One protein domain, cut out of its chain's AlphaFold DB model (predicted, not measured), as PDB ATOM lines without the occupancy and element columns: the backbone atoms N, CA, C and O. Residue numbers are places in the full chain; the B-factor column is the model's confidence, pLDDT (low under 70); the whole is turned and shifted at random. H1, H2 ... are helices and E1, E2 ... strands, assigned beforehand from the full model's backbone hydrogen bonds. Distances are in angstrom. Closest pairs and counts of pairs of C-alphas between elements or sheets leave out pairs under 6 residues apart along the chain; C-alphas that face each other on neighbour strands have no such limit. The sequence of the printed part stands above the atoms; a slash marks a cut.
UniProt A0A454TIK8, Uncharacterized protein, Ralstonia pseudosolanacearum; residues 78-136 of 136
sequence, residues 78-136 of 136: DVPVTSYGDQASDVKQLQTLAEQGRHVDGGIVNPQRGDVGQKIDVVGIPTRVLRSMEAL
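Overview. This is residues 78 to 136 of the 136 residues of an uncharacterized protein of Ralstonia pseudosolanacearum (UniProt A0A454TIK8). The domain is a strongly twisted sheet of four strands with two short helices: H1 packs over the sheet on E2, and H2 only grazes the sheet near the first residues of E2 and E4. Along the chain, E1 crosses over to its parallel neighbour E2 by way of the two helices, and the hairpin of E3 and E4 adds the other two strands. The printed part has 59 residues, with two named helices and four named strands in the order E1, H1, H2, E2, E3, E4; the sheet is mixed, in the order E1 E2 E4 E3, and the class is mixed, helices and strands. The whole is compact, with a radius of gyration of the C-alphas of 11.0 A, and elongated, with spans of 32 by 20 by 15 A.

Along the chain. E2, residues 104 to 109, is 16.6 A long from first to last C-alpha, and E4, residues 125 to 130, is 15.5 A long. E1, residues 81 to 85, measures 13.2 A and begins with C-alpha 81 at (-40.820, -40.760, -20.040). E3, residues 119 to 122, measures 9.7 A. H1, residues 88 to 92, and H2, residues 95 to 99, measure 6.2 A each; C-alpha 88 is at (-28.322, -37.079, -11.385). E4 ends with C-alpha 130 at (-34.740, -45.041, -4.326).

Arrangement. E2 and E4 are the inner strands, parallel at 25 degrees, with N 106 and O 126 within hydrogen-bond range at 2.8 A. The edge strand E1 is parallel to E2 at 19 degrees, with N 107 and O 83 at 2.8 A. The other edge strand, E3, is antiparallel to E4 at 131 degrees; the two form a hairpin, with N 120 and O 127 at 2.8 A. E1 and E3 are apart. H1 is on the sheet at a height over the sheet of 7.3 A and lies over E2, where the closest C-alphas, those of Val 91 and Gly 106, are 5.4 A apart. H2 is on the sheet but only grazes it, with residues 95 to 98; its closest C-alphas to E2 are those of Ala 98 and Val 104, 6.2 A apart. H1 and H2 meet only through their link. E1, H1, H2 and E2 make a strand-helix-strand unit, two parallel neighbour strands joined through helices, with a right-handed crossover. In H1 and H2 every O i to N i+4 pair is within hydrogen-bond range.

Size, cuts and confidence. The two C-alphas farthest apart, those of Asp 78 and Gln 112, are 34.1 A apart. The printed part has no cut and ends at Leu 136, the chain's last residue. No link is long; E2 to E3, with 9 residues, is short, and the others are tight. The mean pLDDT of the printed part is 93.2, and no printed residue is under 70.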
ATOM      1  N   ASP A  78     -46.383 -37.643 -26.781       90.69
ATOM      2  CA  ASP A  78     -47.334 -37.514 -25.672       90.69
ATOM      3  C   ASP A  78     -47.148 -38.579 -24.582       90.69
ATOM      4  O   ASP A  78     -47.628 -38.406 -23.462       90.69
ATOM      5  N   VAL A  79     -46.412 -39.659 -24.868       93.69
ATOM      6  CA  VAL A  79     -46.130 -40.707 -23.881       93.69
ATOM      7  C   VAL A  79     -45.135 -40.184 -22.834       93.69
ATOM      8  O   VAL A  79     -44.027 -39.780 -23.209       93.69
ATOM      9  N   PRO A  80     -45.470 -40.219 -21.530       93.62
ATOM     10  CA  PRO A  80     -44.539 -39.887 -20.455       93.62
ATOM     11  C   PRO A  80     -43.240 -40.691 -20.504       93.62
ATOM     12  O   PRO A  80     -43.254 -41.874 -20.842       93.62
ATOM     13  N   VAL A  81     -42.119 -40.072 -20.125       94.56
ATOM     14  CA  VAL A  81     -40.820 -40.760 -20.040       94.56
ATOM     15  C   VAL A  81     -40.251 -40.641 -18.636       94.56
ATOM     16  O   VAL A  81     -40.002 -39.542 -18.149       94.56
ATOM     17  N   THR A  82     -39.954 -41.780 -18.018       95.06
ATOM     18  CA  THR A  82     -39.230 -41.831 -16.746       95.06
ATOM     19  C   THR A  82     -37.819 -42.366 -16.973       95.06
ATOM     20  O   THR A  82     -37.646 -43.418 -17.588       95.06
ATOM     21  N   SER A  83     -36.799 -41.659 -16.479       93.56
ATOM     22  CA  SER A  83     -35.402 -42.117 -16.536       93.56
ATOM     23  C   SER A  83     -34.950 -42.632 -15.180       93.56
ATOM     24  O   SER A  83     -34.962 -41.886 -14.201       93.56
ATOM     25  N   TYR A  84     -34.496 -43.885 -15.149       94.69
ATOM     26  CA  TYR A  84     -33.865 -44.494 -13.983       94.69
ATOM     27  C   TYR A  84     -32.350 -44.596 -14.182       94.69
ATOM     28  O   TYR A  84     -31.883 -45.069 -15.219       94.69
ATOM     29  N   GLY A  85     -31.585 -44.171 -13.180       93.19
ATOM     30  CA  GLY A  85     -30.126 -44.299 -13.142       93.19
ATOM     31  C   GLY A  85     -29.591 -44.186 -11.720       93.19
ATOM     32  O   GLY A  85     -30.363 -44.009 -10.785       93.19
ATOM     33  N   ASP A  86     -28.284 -44.306 -11.526       93.44
ATOM     34  CA  ASP A  86     -27.650 -44.212 -10.206       93.44
ATOM     35  C   ASP A  86     -27.203 -42.778  -9.863       93.44
ATOM     36  O   ASP A  86     -26.886 -42.478  -8.703       93.44
ATOM     37  N   GLN A  87     -27.219 -41.869 -10.847       91.69
ATOM     38  CA  GLN A  87     -26.740 -40.495 -10.713       91.69
ATOM     39  C   GLN A  87     -27.717 -39.455 -11.272       91.69
ATOM     40  O   GLN A  87     -28.605 -39.724 -12.076       91.69
ATOM     41  N   ALA A  88     -27.520 -38.193 -10.876       90.88
ATOM     42  CA  ALA A  88     -28.322 -37.079 -11.385       90.88
ATOM     43  C   ALA A  88     -28.094 -36.815 -12.886       90.88
ATOM     44  O   ALA A  88     -28.994 -36.330 -13.563       90.88
ATOM     45  N   SER A  89     -26.912 -37.137 -13.426       88.00
ATOM     46  CA  SER A  89     -26.613 -37.051 -14.866       88.00
ATOM     47  C   SER A  89     -27.540 -37.937 -15.706       88.00
ATOM     48  O   SER A  89     -27.881 -37.567 -16.831       88.00
ATOM     49  N   ASP A  90     -28.007 -39.057 -15.147       89.56
ATOM     50  CA  ASP A  90     -28.978 -39.945 -15.783       89.56
ATOM     51  C   ASP A  90     -30.376 -39.353 -15.860       89.56
ATOM     52  O   ASP A  90     -31.148 -39.741 -16.730       89.56
ATOM     53  N   VAL A  91     -30.721 -38.423 -14.977       92.88
ATOM     54  CA  VAL A  91     -31.992 -37.699 -15.052       92.88
ATOM     55  C   VAL A  91     -31.841 -36.463 -15.934       92.88
ATOM     56  O   VAL A  91     -32.694 -36.216 -16.777       92.88
ATOM     57  N   LYS A  92     -30.713 -35.744 -15.840       92.50
ATOM     58  CA  LYS A  92     -30.430 -34.545 -16.654       92.50
ATOM     59  C   LYS A  92     -30.533 -34.780 -18.164       92.50
ATOM     60  O   LYS A  92     -30.861 -33.850 -18.885       92.50
ATOM     61  N   GLN A  93     -30.313 -36.004 -18.651       88.50
ATOM     62  CA  GLN A  93     -30.507 -36.328 -20.075       88.50
ATOM     63  C   GLN A  93     -31.946 -36.085 -20.579       88.50
ATOM     64  O   GLN A  93     -32.158 -35.948 -21.780       88.50
ATOM     65  N   LEU A  94     -32.934 -36.050 -19.677       92.25
ATOM     66  CA  LEU A  94     -34.337 -35.776 -19.993       92.25
ATOM     67  C   LEU A  94     -34.630 -34.279 -20.170       92.25
ATOM     68  O   LEU A  94     -35.728 -33.937 -20.598       92.25
ATOM     69  N   GLN A  95     -33.680 -33.389 -19.863       91.50
ATOM     70  CA  GLN A  95     -33.898 -31.940 -19.880       91.50
ATOM     71  C   GLN A  95     -34.440 -31.451 -21.229       91.50
ATOM     72  O   GLN A  95     -35.427 -30.726 -21.263       91.50
ATOM     73  N   THR A  96     -33.876 -31.918 -22.345       90.31
ATOM     74  CA  THR A  96     -34.353 -31.544 -23.685       90.31
ATOM     75  C   THR A  96     -35.799 -31.978 -23.942       90.31
ATOM     76  O   THR A  96     -36.527 -31.285 -24.644       90.31
ATOM     77  N   LEU A  97     -36.250 -33.099 -23.366       91.81
ATOM     78  CA  LEU A  97     -37.653 -33.519 -23.470       91.81
ATOM     79  C   LEU A  97     -38.564 -32.627 -22.619       91.81
ATOM     80  O   LEU A  97     -39.640 -32.247 -23.076       91.81
ATOM     81  N   ALA A  98     -38.122 -32.260 -21.413       91.81
ATOM     82  CA  ALA A  98     -38.846 -31.325 -20.553       91.81
ATOM     83  C   ALA A  98     -39.013 -29.952 -21.229       91.81
ATOM     84  O   ALA A  98     -40.105 -29.390 -21.232       91.81
ATOM     85  N   GLU A  99     -37.954 -29.444 -21.866       90.50
ATOM     86  CA  GLU A  99     -37.957 -28.187 -22.631       90.50
ATOM     87  C   GLU A  99     -38.909 -28.234 -23.839       90.50
ATOM     88  O   GLU A  99     -39.475 -27.212 -24.224       90.50
ATOM     89  N   GLN A 100     -39.148 -29.421 -24.403       90.00
ATOM     90  CA  GLN A 100     -40.148 -29.661 -25.452       90.00
ATOM     91  C   GLN A 100     -41.584 -29.796 -24.907       90.00
ATOM     92  O   GLN A 100     -42.511 -30.052 -25.674       90.00
ATOM     93  N   GLY A 101     -41.786 -29.639 -23.595       89.94
ATOM     94  CA  GLY A 101     -43.089 -29.754 -22.938       89.94
ATOM     95  C   GLY A 101     -43.555 -31.194 -22.717       89.94
ATOM     96  O   GLY A 101     -44.714 -31.415 -22.364       89.94
ATOM     97  N   ARG A 102     -42.680 -32.186 -22.916       93.31
ATOM     98  CA  ARG A 102     -43.007 -33.590 -22.663       93.31
ATOM     99  C   ARG A 102     -43.033 -33.862 -21.160       93.31
ATOM    100  O   ARG A 102     -42.167 -33.393 -20.424       93.31
ATOM    101  N   HIS A 103     -43.997 -34.663 -20.707       95.31
ATOM    102  CA  HIS A 103     -44.036 -35.096 -19.313       95.31
ATOM    103  C   HIS A 103     -42.874 -36.053 -19.024       95.31
ATOM    104  O   HIS A 103     -42.744 -37.095 -19.676       95.31
ATOM    105  N   VAL A 104     -42.029 -35.686 -18.060       96.25
ATOM    106  CA  VAL A 104     -40.852 -36.465 -17.681       96.25
ATOM    107  C   VAL A 104     -40.686 -36.566 -16.170       96.25
ATOM    108  O   VAL A 104     -40.943 -35.604 -15.449       96.25
ATOM    109  N   ASP A 105     -40.192 -37.717 -15.719       97.12
ATOM    110  CA  ASP A 105     -39.873 -38.000 -14.318       97.12
ATOM    111  C   ASP A 105     -38.483 -38.639 -14.183       97.12
ATOM    112  O   ASP A 105     -37.976 -39.314 -15.084       97.12
ATOM    113  N   GLY A 106     -37.866 -38.466 -13.018       96.38
ATOM    114  CA  GLY A 106     -36.589 -39.074 -12.664       96.38
ATOM    115  C   GLY A 106     -36.704 -40.134 -11.569       96.38
ATOM    116  O   GLY A 106     -37.486 -40.021 -10.622       96.38
ATOM    117  N   GLY A 107     -35.833 -41.133 -11.635       96.75
ATOM    118  CA  GLY A 107     -35.563 -42.053 -10.539       96.75
ATOM    119  C   GLY A 107     -34.063 -42.241 -10.350       96.75
ATOM    120  O   GLY A 107     -33.369 -42.679 -11.264       96.75
ATOM    121  N   ILE A 108     -33.560 -41.931  -9.157       96.88
ATOM    122  CA  ILE A 108     -32.172 -42.204  -8.783       96.88
ATOM    123  C   ILE A 108     -32.147 -43.420  -7.873       96.88
ATOM    124  O   ILE A 108     -32.580 -43.343  -6.728       96.88
ATOM    125  N   VAL A 109     -31.620 -44.534  -8.363       96.62
ATOM    126  CA  VAL A 109     -31.481 -45.779  -7.611       96.62
ATOM    127  C   VAL A 109     -30.069 -45.863  -7.066       96.62
ATOM    128  O   VAL A 109     -29.147 -46.309  -7.744       96.62
ATOM    129  N   ASN A 110     -29.888 -45.390  -5.837       94.69
ATOM    130  CA  ASN A 110     -28.584 -45.378  -5.197       94.69
ATOM    131  C   ASN A 110     -28.732 -45.511  -3.670       94.69
ATOM    132  O   ASN A 110     -29.018 -44.519  -2.992       94.69
ATOM    133  N   PRO A 111     -28.507 -46.713  -3.104       92.19
ATOM    134  CA  PRO A 111     -28.694 -46.969  -1.677       92.19
ATOM    135  C   PRO A 111     -27.679 -46.245  -0.783       92.19
ATOM    136  O   PRO A 111     -27.879 -46.197   0.427       92.19
ATOM    137  N   GLN A 112     -26.591 -45.715  -1.351       94.00
ATOM    138  CA  GLN A 112     -25.539 -45.021  -0.605       94.00
ATOM    139  C   GLN A 112     -25.863 -43.544  -0.367       94.00
ATOM    140  O   GLN A 112     -25.182 -42.887   0.423       94.00
ATOM    141  N   ARG A 113     -26.878 -42.992  -1.041       90.19
ATOM    142  CA  ARG A 113     -27.252 -41.592  -0.849       90.19
ATOM    143  C   ARG A 113     -27.973 -41.387   0.483       90.19
ATOM    144  O   ARG A 113     -28.812 -42.186   0.888       90.19
ATOM    145  N   GLY A 114     -27.688 -40.262   1.141       93.12
ATOM    146  CA  GLY A 114     -28.342 -39.882   2.399       93.12
ATOM    147  C   GLY A 114     -29.798 -39.423   2.246       93.12
ATOM    148  O   GLY A 114     -30.512 -39.329   3.237       93.12
ATOM    149  N   ASP A 115     -30.245 -39.152   1.019       94.56
ATOM    150  CA  ASP A 115     -31.584 -38.655   0.684       94.56
ATOM    151  C   ASP A 115     -32.514 -39.742   0.109       94.56
ATOM    152  O   ASP A 115     -33.554 -39.435  -0.472       94.56
ATOM    153  N   VAL A 116     -32.180 -41.026   0.291       95.38
ATOM    154  CA  VAL A 116     -33.062 -42.148  -0.071       95.38
ATOM    155  C   VAL A 116     -34.451 -41.977   0.560       95.38
ATOM    156  O   VAL A 116     -34.583 -41.719   1.754       95.38
ATOM    157  N   GLY A 117     -35.496 -42.160  -0.252       93.81
ATOM    158  CA  GLY A 117     -36.897 -41.968   0.128       93.81
ATOM    159  C   GLY A 117     -37.426 -40.553  -0.126       93.81
ATOM    160  O   GLY A 117     -38.636 -40.339  -0.044       93.81
ATOM    161  N   GLN A 118     -36.560 -39.596  -0.468       96.12
ATOM    162  CA  GLN A 118     -36.972 -38.228  -0.770       96.12
ATOM    163  C   GLN A 118     -37.358 -38.045  -2.244       96.12
ATOM    164  O   GLN A 118     -36.958 -38.804  -3.134       96.12
ATOM    165  N   LYS A 119     -38.142 -36.991  -2.489       96.50
ATOM    166  CA  LYS A 119     -38.334 -36.409  -3.817       96.50
ATOM    167  C   LYS A 119     -37.459 -35.169  -3.924       96.50
ATOM    168  O   LYS A 119     -37.535 -34.298  -3.063       96.50
ATOM    169  N   ILE A 120     -36.654 -35.106  -4.972       96.31
ATOM    170  CA  ILE A 120     -35.755 -33.994  -5.270       96.31
ATOM    171  C   ILE A 120     -36.082 -33.427  -6.650       96.31
ATOM    172  O   ILE A 120     -36.717 -34.091  -7.471       96.31
ATOM    173  N   ASP A 121     -35.621 -32.211  -6.905       96.38
ATOM    174  CA  ASP A 121     -35.623 -31.624  -8.240       96.38
ATOM    175  C   ASP A 121     -34.258 -31.845  -8.899       96.38
ATOM    176  O   ASP A 121     -33.212 -31.568  -8.301       96.38
ATOM    177  N   VAL A 122     -34.258 -32.360 -10.128       94.75
ATOM    178  CA  VAL A 122     -33.058 -32.422 -10.961       94.75
ATOM    179  C   VAL A 122     -33.325 -31.608 -12.217       94.75
ATOM    180  O   VAL A 122     -33.943 -32.104 -13.147       94.75
ATOM    181  N   VAL A 123     -32.844 -30.362 -12.241       91.56
ATOM    182  CA  VAL A 123     -32.982 -29.422 -13.374       91.56
ATOM    183  C   VAL A 123     -34.434 -29.204 -13.827       91.56
ATOM    184  O   VAL A 123     -34.720 -29.172 -15.020       91.56
ATOM    185  N   GLY A 124     -35.359 -29.054 -12.877       91.62
ATOM    186  CA  GLY A 124     -36.791 -28.889 -13.145       91.62
ATOM    187  C   GLY A 124     -37.551 -30.204 -13.337       91.62
ATOM    188  O   GLY A 124     -38.738 -30.175 -13.658       91.62
ATOM    189  N   ILE A 125     -36.884 -31.354 -13.173       96.56
ATOM    190  CA  ILE A 125     -37.477 -32.686 -13.333       96.56
ATOM    191  C   ILE A 125     -37.750 -33.302 -11.955       96.56
ATOM    192  O   ILE A 125     -36.796 -33.584 -11.209       96.56
ATOM    193  N   PRO A 126     -39.025 -33.582 -11.615       97.25
ATOM    194  CA  PRO A 126     -39.384 -34.293 -10.393       97.25
ATOM    195  C   PRO A 126     -38.702 -35.662 -10.337       97.25
ATOM    196  O   PRO A 126     -38.843 -36.479 -11.242       97.25
ATOM    197  N   THR A 127     -37.941 -35.925  -9.273       97.62
ATOM    198  CA  THR A 127     -37.090 -37.118  -9.183       97.62
ATOM    199  C   THR A 127     -37.238 -37.821  -7.841       97.62
ATOM    200  O   THR A 127     -37.115 -37.197  -6.790       97.62
ATOM    201  N   ARG A 128     -37.460 -39.139  -7.840       97.19
ATOM    202  CA  ARG A 128     -37.491 -39.957  -6.612       97.19
ATOM    203  C   ARG A 128     -36.117 -40.575  -6.357       97.19
ATOM    204  O   ARG A 128     -35.532 -41.140  -7.277       97.19
ATOM    205  N   VAL A 129     -35.623 -40.522  -5.119       96.69
ATOM    206  CA  VAL A 129     -34.414 -41.260  -4.720       96.69
ATOM    207  C   VAL A 129     -34.815 -42.580  -4.072       96.69
ATOM    208  O   VAL A 129     -35.538 -42.613  -3.076       96.69
ATOM    209  N   LEU A 130     -34.344 -43.679  -4.643       96.25
ATOM    210  CA  LEU A 130     -34.740 -45.041  -4.326       96.25
ATOM    211  C   LEU A 130     -33.542 -45.837  -3.817       96.25
ATOM    212  O   LEU A 130     -32.407 -45.667  -4.268       96.25
ATOM    213  N   ARG A 131     -33.816 -46.755  -2.889       94.44
ATOM    214  CA  ARG A 131     -32.813 -47.694  -2.376       94.44
ATOM    215  C   ARG A 131     -32.467 -48.773  -3.404       94.44
ATOM    216  O   ARG A 131     -31.312 -49.167  -3.511       94.44
ATOM    217  N   SER A 132     -33.471 -49.268  -4.120       94.56
ATOM    218  CA  SER A 132     -33.366 -50.341  -5.111       94.56
ATOM    219  C   SER A 132     -34.502 -50.221  -6.133       94.56
ATOM    220  O   SER A 132     -35.468 -49.492  -5.906       94.56
ATOM    221  N   MET A 133     -34.401 -50.962  -7.239       91.50
ATOM    222  CA  MET A 133     -35.478 -51.077  -8.235       91.50
ATOM    223  C   MET A 133     -36.727 -51.784  -7.684       91.50
ATOM    224  O   MET A 133     -37.815 -51.590  -8.200       91.50
ATOM    225  N   GLU A 134     -36.596 -52.586  -6.627       91.50
ATOM    226  CA  GLU A 134     -37.740 -53.248  -5.976       91.50
ATOM    227  C   GLU A 134     -38.633 -52.263  -5.208       91.50
ATOM    228  O   GLU A 134     -39.768 -52.585  -4.880       91.50
ATOM    229  N   ALA A 135     -38.123 -51.064  -4.910       81.25
ATOM    230  CA  ALA A 135     -38.856 -50.012  -4.212       81.25
ATOM    231  C   ALA A 135     -39.646 -49.084  -5.158       81.25
ATOM    232  O   ALA A 135     -40.041 -47.994  -4.733       81.25
ATOM    233  N   LEU A 136     -39.798 -49.474  -6.431       79.00
ATOM    234  CA  LEU A 136     -40.519 -48.719  -7.460       79.00
ATOM    235  C   LEU A 136     -42.036 -48.738  -7.269       79.00
ATOM    236  O   LEU A 136     -42.591 -49.829  -7.021       79.00
TER     237      LEU A 136